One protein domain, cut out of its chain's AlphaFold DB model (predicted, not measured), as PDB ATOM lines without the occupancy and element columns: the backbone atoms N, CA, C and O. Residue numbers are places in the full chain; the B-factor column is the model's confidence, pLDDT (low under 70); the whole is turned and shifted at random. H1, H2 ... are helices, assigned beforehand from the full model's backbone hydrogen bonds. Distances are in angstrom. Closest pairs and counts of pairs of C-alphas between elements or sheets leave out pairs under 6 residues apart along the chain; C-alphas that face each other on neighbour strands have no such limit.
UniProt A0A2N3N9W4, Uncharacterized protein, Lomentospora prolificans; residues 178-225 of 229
ATOM      1  N   GLU A 178     -37.048  51.527 -31.191       80.44
ATOM      2  CA  GLU A 178     -35.705  50.982 -30.979       80.44
ATOM      3  C   GLU A 178     -35.032  50.754 -32.339       80.44
ATOM      4  O   GLU A 178     -35.581  50.087 -33.225       80.44
ATOM      5  N   GLY A 179     -33.854  51.353 -32.525       76.81
ATOM      6  CA  GLY A 179     -33.023  51.123 -33.696       76.81
ATOM      7  C   GLY A 179     -32.363  49.743 -33.680       76.81
ATOM      8  O   GLY A 179     -32.404  49.004 -32.697       76.81
ATOM      9  N   THR A 180     -31.700  49.397 -34.784       76.25
ATOM     10  CA  THR A 180     -30.879  48.183 -34.842       76.25
ATOM     11  C   THR A 180     -29.736  48.266 -33.830       76.25
ATOM     12  O   THR A 180     -28.919  49.182 -33.906       76.25
ATOM     13  N   GLY A 181     -29.652  47.297 -32.920       75.44
ATOM     14  CA  GLY A 181     -28.695  47.280 -31.812       75.44
ATOM     15  C   GLY A 181     -29.216  47.897 -30.508       75.44
ATOM     16  O   GLY A 181     -28.493  47.881 -29.514       75.44
ATOM     17  N   GLU A 182     -30.448  48.411 -30.490       83.12
ATOM     18  CA  GLU A 182     -31.116  48.971 -29.306       83.12
ATOM     19  C   GLU A 182     -32.260  48.066 -28.817       83.12
ATOM     20  O   GLU A 182     -32.990  48.414 -27.888       83.12
ATOM     21  N   GLU A 183     -32.427  46.885 -29.422       87.94
ATOM     22  CA  GLU A 183     -33.577  46.027 -29.168       87.94
ATOM     23  C   GLU A 183     -33.652  45.589 -27.696       87.94
ATOM     24  O   GLU A 183     -32.715  45.039 -27.098       87.94
ATOM     25  N   GLY A 184     -34.816  45.818 -27.097       89.62
ATOM     26  CA  GLY A 184     -35.128  45.472 -25.720       89.62
ATOM     27  C   GLY A 184     -34.483  46.374 -24.668       89.62
ATOM     28  O   GLY A 184     -34.592  46.044 -23.482       89.62
ATOM     29  N   ILE A 185     -33.841  47.488 -25.044       90.25
ATOM     30  CA  ILE A 185     -33.237  48.418 -24.080       90.25
ATOM     31  C   ILE A 185     -34.293  48.979 -23.123       90.25
ATOM     32  O   ILE A 185     -34.076  48.993 -21.909       90.25
ATOM     33  N   ALA A 186     -35.483  49.335 -23.627       91.00
ATOM     34  CA  ALA A 186     -36.561  49.859 -22.795       91.00
ATOM     35  C   ALA A 186     -37.035  48.822 -21.763       91.00
ATOM     36  O   ALA A 186     -37.316  49.160 -20.611       91.00
ATOM     37  N   SER A 187     -37.096  47.543 -22.154       92.81
ATOM     38  CA  SER A 187     -37.434  46.457 -21.228       92.81
ATOM     39  C   SER A 187     -36.336  46.256 -20.187       92.81
ATOM     40  O   SER A 187     -36.630  46.192 -18.995       92.81
ATOM     41  N   ALA A 188     -35.072  46.211 -20.619       93.81
ATOM     42  CA  ALA A 188     -33.934  46.000 -19.731       93.81
ATOM     43  C   ALA A 188     -33.821  47.108 -18.672       93.81
ATOM     44  O   ALA A 188     -33.621  46.815 -17.495       93.81
ATOM     45  N   LEU A 189     -34.014  48.371 -19.064       94.31
ATOM     46  CA  LEU A 189     -34.036  49.503 -18.135       94.31
ATOM     47  C   LEU A 189     -35.138  49.347 -17.087       94.31
ATOM     48  O   LEU A 189     -34.877  49.498 -15.893       94.31
ATOM     49  N   ARG A 190     -36.360  49.000 -17.509       95.38
ATOM     50  CA  ARG A 190     -37.482  48.798 -16.581       95.38
ATOM     51  C   ARG A 190     -37.204  47.717 -15.555       95.38
ATOM     52  O   ARG A 190     -37.539  47.895 -14.384       95.38
ATOM     53  N   ASP A 191     -36.603  46.621 -15.995       96.19
ATOM     54  CA  ASP A 191     -36.261  45.511 -15.116       96.19
ATOM     55  C   ASP A 191     -35.233  45.942 -14.070       96.19
ATOM     56  O   ASP A 191     -35.441  45.677 -12.887       96.19
ATOM     57  N   VAL A 192     -34.198  46.693 -14.466       97.12
ATOM     58  CA  VAL A 192     -33.216  47.251 -13.521       97.12
ATOM     59  C   VAL A 192     -33.895  48.183 -12.512       97.12
ATOM     60  O   VAL A 192     -33.764  47.977 -11.307       97.12
ATOM     61  N   TYR A 193     -34.690  49.158 -12.962       96.69
ATOM     62  CA  TYR A 193     -35.397  50.069 -12.050       96.69
ATOM     63  C   TYR A 193     -36.253  49.315 -11.022       96.69
ATOM     64  O   TYR A 193     -36.197  49.608  -9.824       96.69
ATOM     65  N   ARG A 194     -37.019  48.314 -11.470       96.50
ATOM     66  CA  ARG A 194     -37.886  47.503 -10.600       96.50
ATOM     67  C   ARG A 194     -37.092  46.643  -9.618       96.50
ATOM     68  O   ARG A 194     -37.475  46.559  -8.454       96.50
ATOM     69  N   GLN A 195     -35.986  46.035 -10.054       97.38
ATOM     70  CA  GLN A 195     -35.102  45.244  -9.188       97.38
ATOM     71  C   GLN A 195     -34.520  46.076  -8.039       97.38
ATOM     72  O   GLN A 195     -34.315  45.551  -6.948       97.38
ATOM     73  N   HIS A 196     -34.321  47.375  -8.262       97.12
ATOM     74  CA  HIS A 196     -33.816  48.308  -7.256       97.12
ATOM     75  C   HIS A 196     -34.915  49.078  -6.509       97.12
ATOM     76  O   HIS A 196     -34.621  50.099  -5.892       97.12
ATOM     77  N   GLY A 197     -36.165  48.598  -6.532       95.62
ATOM     78  CA  GLY A 197     -37.246  49.088  -5.667       95.62
ATOM     79  C   GLY A 197     -38.115  50.204  -6.254       95.62
ATOM     80  O   GLY A 197     -38.980  50.732  -5.560       95.62
ATOM     81  N   TRP A 198     -37.936  50.576  -7.525       96.75
ATOM     82  CA  TRP A 198     -38.811  51.562  -8.165       96.75
ATOM     83  C   TRP A 198     -40.247  51.023  -8.341       96.75
ATOM     84  O   TRP A 198     -40.402  49.862  -8.735       96.75
ATOM     85  N   PRO A 199     -41.311  51.832  -8.137       95.31
ATOM     86  CA  PRO A 199     -41.327  53.273  -7.838       95.31
ATOM     87  C   PRO A 199     -41.417  53.637  -6.344       95.31
ATOM     88  O   PRO A 199     -41.661  54.801  -6.018       95.31
ATOM     89  N   ASP A 200     -41.273  52.676  -5.430       94.88
ATOM     90  CA  ASP A 200     -41.405  52.925  -3.995       94.88
ATOM     91  C   ASP A 200     -40.130  53.572  -3.435       94.88
ATOM     92  O   ASP A 200     -39.119  52.923  -3.174       94.88
ATOM     93  N   LEU A 201     -40.194  54.888  -3.219       90.25
ATOM     94  CA  LEU A 201     -39.068  55.683  -2.727       90.25
ATOM     95  C   LEU A 201     -38.588  55.283  -1.324       90.25
ATOM     96  O   LEU A 201     -37.489  55.676  -0.943       90.25
ATOM     97  N   SER A 202     -39.377  54.522  -0.556       94.44
ATOM     98  CA  SER A 202     -38.947  54.018   0.754       94.44
ATOM     99  C   SER A 202     -37.924  52.882   0.648       94.44
ATOM    100  O   SER A 202     -37.139  52.679   1.573       94.44
ATOM    101  N   VAL A 203     -37.901  52.182  -0.489       95.81
ATOM    102  CA  VAL A 203     -36.987  51.063  -0.766       95.81
ATOM    103  C   VAL A 203     -36.074  51.316  -1.966       95.81
ATOM    104  O   VAL A 203     -35.091  50.600  -2.143       95.81
ATOM    105  N   TYR A 204     -36.370  52.328  -2.787       96.25
ATOM    106  CA  TYR A 204     -35.604  52.632  -3.989       96.25
ATOM    107  C   TYR A 204     -34.170  53.072  -3.675       96.25
ATOM    108  O   TYR A 204     -33.937  54.116  -3.057       96.25
ATOM    109  N   ASN A 205     -33.191  52.322  -4.185       94.81
ATOM    110  CA  ASN A 205     -31.778  52.673  -4.070       94.81
ATOM    111  C   ASN A 205     -31.259  53.294  -5.372       94.81
ATOM    112  O   ASN A 205     -30.791  52.598  -6.276       94.81
ATOM    113  N   LYS A 206     -31.298  54.632  -5.449       92.00
ATOM    114  CA  LYS A 206     -30.828  55.383  -6.624       92.00
ATOM    115  C   LYS A 206     -29.389  55.033  -7.004       92.00
ATOM    116  O   LYS A 206     -29.102  54.863  -8.183       92.00
ATOM    117  N   LYS A 207     -28.476  54.945  -6.033       92.88
ATOM    118  CA  LYS A 207     -27.048  54.748  -6.319       92.88
ATOM    119  C   LYS A 207     -26.805  53.400  -7.000       92.88
ATOM    120  O   LYS A 207     -26.181  53.370  -8.054       92.88
ATOM    121  N   GLU A 208     -27.333  52.327  -6.419       95.88
ATOM    122  CA  GLU A 208     -27.190  50.973  -6.969       95.88
ATOM    123  C   GLU A 208     -27.917  50.823  -8.306       95.88
ATOM    124  O   GLU A 208     -27.358  50.257  -9.240       95.88
ATOM    125  N   CYS A 209     -29.112  51.409  -8.441       95.56
ATOM    126  CA  CYS A 209     -29.856  51.408  -9.699       95.56
ATOM    127  C   CYS A 209     -29.049  52.043 -10.839       95.56
ATOM    128  O   CYS A 209     -28.932  51.459 -11.914       95.56
ATOM    129  N   MET A 210     -28.469  53.228 -10.620       92.50
ATOM    130  CA  MET A 210     -27.692  53.912 -11.662       92.50
ATOM    131  C   MET A 210     -26.402  53.158 -12.012       92.50
ATOM    132  O   MET A 210     -25.972  53.177 -13.164       92.50
ATOM    133  N   GLU A 211     -25.778  52.483 -11.045       93.06
ATOM    134  CA  GLU A 211     -24.617  51.624 -11.293       93.06
ATOM    135  C   GLU A 211     -24.994  50.390 -12.126       93.06
ATOM    136  O   GLU A 211     -24.322  50.084 -13.114       93.06
ATOM    137  N   ALA A 212     -26.117  49.744 -11.805       95.38
ATOM    138  CA  ALA A 212     -26.646  48.617 -12.565       95.38
ATOM    139  C   ALA A 212     -27.028  49.008 -14.001       95.38
ATOM    140  O   ALA A 212     -26.689  48.281 -14.934       95.38
ATOM    141  N   ILE A 213     -27.656  50.176 -14.203       93.31
ATOM    142  CA  ILE A 213     -27.953  50.708 -15.544       93.31
ATOM    143  C   ILE A 213     -26.660  50.881 -16.342       93.31
ATOM    144  O   ILE A 213     -26.567  50.388 -17.463       93.31
ATOM    145  N   ARG A 214     -25.637  51.527 -15.767       91.12
ATOM    146  CA  ARG A 214     -24.349  51.742 -16.450       91.12
ATOM    147  C   ARG A 214     -23.680  50.431 -16.852       91.12
ATOM    148  O   ARG A 214     -23.191  50.332 -17.972       91.12
ATOM    149  N   ASN A 215     -23.657  49.439 -15.964       92.62
ATOM    150  CA  ASN A 215     -23.062  48.135 -16.264       92.62
ATOM    151  C   ASN A 215     -23.853  47.401 -17.355       92.62
ATOM    152  O   ASN A 215     -23.266  46.929 -18.324       92.62
ATOM    153  N   MET A 216     -25.183  47.400 -17.253       93.81
ATOM    154  CA  MET A 216     -26.072  46.808 -18.252       93.81
ATOM    155  C   MET A 216     -25.871  47.436 -19.638       93.81
ATOM    156  O   MET A 216     -25.738  46.707 -20.623       93.81
ATOM    157  N   LEU A 217     -25.778  48.769 -19.719       91.06
ATOM    158  CA  LEU A 217     -25.489  49.467 -20.971       91.06
ATOM    159  C   LEU A 217     -24.105  49.086 -21.511       91.06
ATOM    160  O   LEU A 217     -23.997  48.761 -22.687       91.06
ATOM    161  N   LYS A 218     -23.055  49.055 -20.678       90.12
ATOM    162  CA  LYS A 218     -21.694  48.663 -21.109       90.12
ATOM    163  C   LYS A 218     -21.635  47.258 -21.696       90.12
ATOM    164  O   LYS A 218     -20.943  47.038 -22.684       90.12
ATOM    165  N   GLU A 219     -22.342  46.314 -21.088       90.62
ATOM    166  CA  GLU A 219     -22.294  44.905 -21.479       90.62
ATOM    167  C   GLU A 219     -23.141  44.598 -22.717       90.62
ATOM    168  O   GLU A 219     -22.739  43.794 -23.556       90.62
ATOM    169  N   ARG A 220     -24.328  45.208 -22.823       89.88
ATOM    170  CA  ARG A 220     -25.340  44.831 -23.823       89.88
ATOM    171  C   ARG A 220     -25.553  45.870 -24.915       89.88
ATOM    172  O   ARG A 220     -25.952  45.501 -26.013       89.88
ATOM    173  N   TYR A 221     -25.293  47.139 -24.616       87.88
ATOM    174  CA  TYR A 221     -25.615  48.284 -25.469       87.88
ATOM    175  C   TYR A 221     -24.454  49.304 -25.494       87.88
ATOM    176  O   TYR A 221     -24.650  50.474 -25.147       87.88
ATOM    177  N   PRO A 222     -23.226  48.897 -25.878       82.25
ATOM    178  CA  PRO A 222     -22.012  49.701 -25.688       82.25
ATOM    179  C   PRO A 222     -22.060  51.076 -26.375       82.25
ATOM    180  O   PRO A 222     -21.501  52.037 -25.852       82.25
ATOM    181  N   ALA A 223     -22.813  51.216 -27.472       78.69
ATOM    182  CA  ALA A 223     -23.042  52.497 -28.151       78.69
ATOM    183  C   ALA A 223     -23.703  53.573 -27.257       78.69
ATOM    184  O   ALA A 223     -23.528  54.769 -27.494       78.69
ATOM    185  N   HIS A 224     -24.436  53.163 -26.218       73.81
ATOM    186  CA  HIS A 224     -25.040  54.056 -25.220       73.81
ATOM    187  C   HIS A 224     -24.210  54.165 -23.938       73.81
ATOM    188  O   HIS A 224     -24.503  54.996 -23.083       73.81
ATOM    189  N   ALA A 225     -23.190  53.322 -23.791       69.56
ATOM    190  CA  ALA A 225     -22.356  53.240 -22.603       69.56
ATOM    191  C   ALA A 225     -21.083  54.090 -22.690       69.56
ATOM    192  O   ALA A 225     -20.586  54.551 -21.665       69.56
TER     193      ALA A 225
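Overview. This is residues 178 to 225 of the 229 residues of an uncharacterized protein of Lomentospora prolificans (UniProt A0A2N3N9W4). Two helices, H1 and H2, lie side by side and run opposite ways as a helical hairpin, joined at one end by the loop of residues 196 to 205. At the other end the short helix H3 folds back on the last part of H2, and residues 178 to 184 lead into H1. The printed part has 48 residues with three named helices, in the order H1, H2, H3, and no named strand; its class is all helix. It is only just compact, close to loose, with a radius of gyration of the C-alphas of 11.4 A, and its outline is a rod of 37 by 16 by 10 A.

Along the chain. The printed part begins at Glu 178, with its C-alpha at (-35.705, 50.982, -30.979). H1 is residues 185 to 195, 15.3 A from first to last C-alpha, and begins with C-alpha 185 at (-33.237, 48.418, -24.080). H2, the longest helix, is residues 206 to 220 and measures 20.9 A. H3 is residues 222 to 225, 4.7 A long, and ends with C-alpha 225 at (-22.356, 53.240, -22.603).

Arrangement. H2 touches H1 with residues 209 to 213 alone; their closest C-alphas are those of Tyr 193 and Cys 209, 6.2 A apart. The two run opposite ways at a shallow tilt of 34.6 degrees, only just short of steep. H2 touches H3 with residues 214 to 218 alone, and the closest C-alphas are those of Lys 218 and Ala 225, 4.9 A apart. H1 and H3 are apart. In H1 and H2 every O i to N i+4 pair is within hydrogen-bond range; H3 is too short for such a pair.

Size, cuts and confidence. The C-alphas farthest apart are those of Thr 180 and Ser 202, at 37.0 A. The printed part has no cut. The link from H1 to H2 is short, with 10 residues, and that from H2 to H3 is tight, with 1 residue. The mean pLDDT of the printed part is 90.5, and residue 225 is under 70.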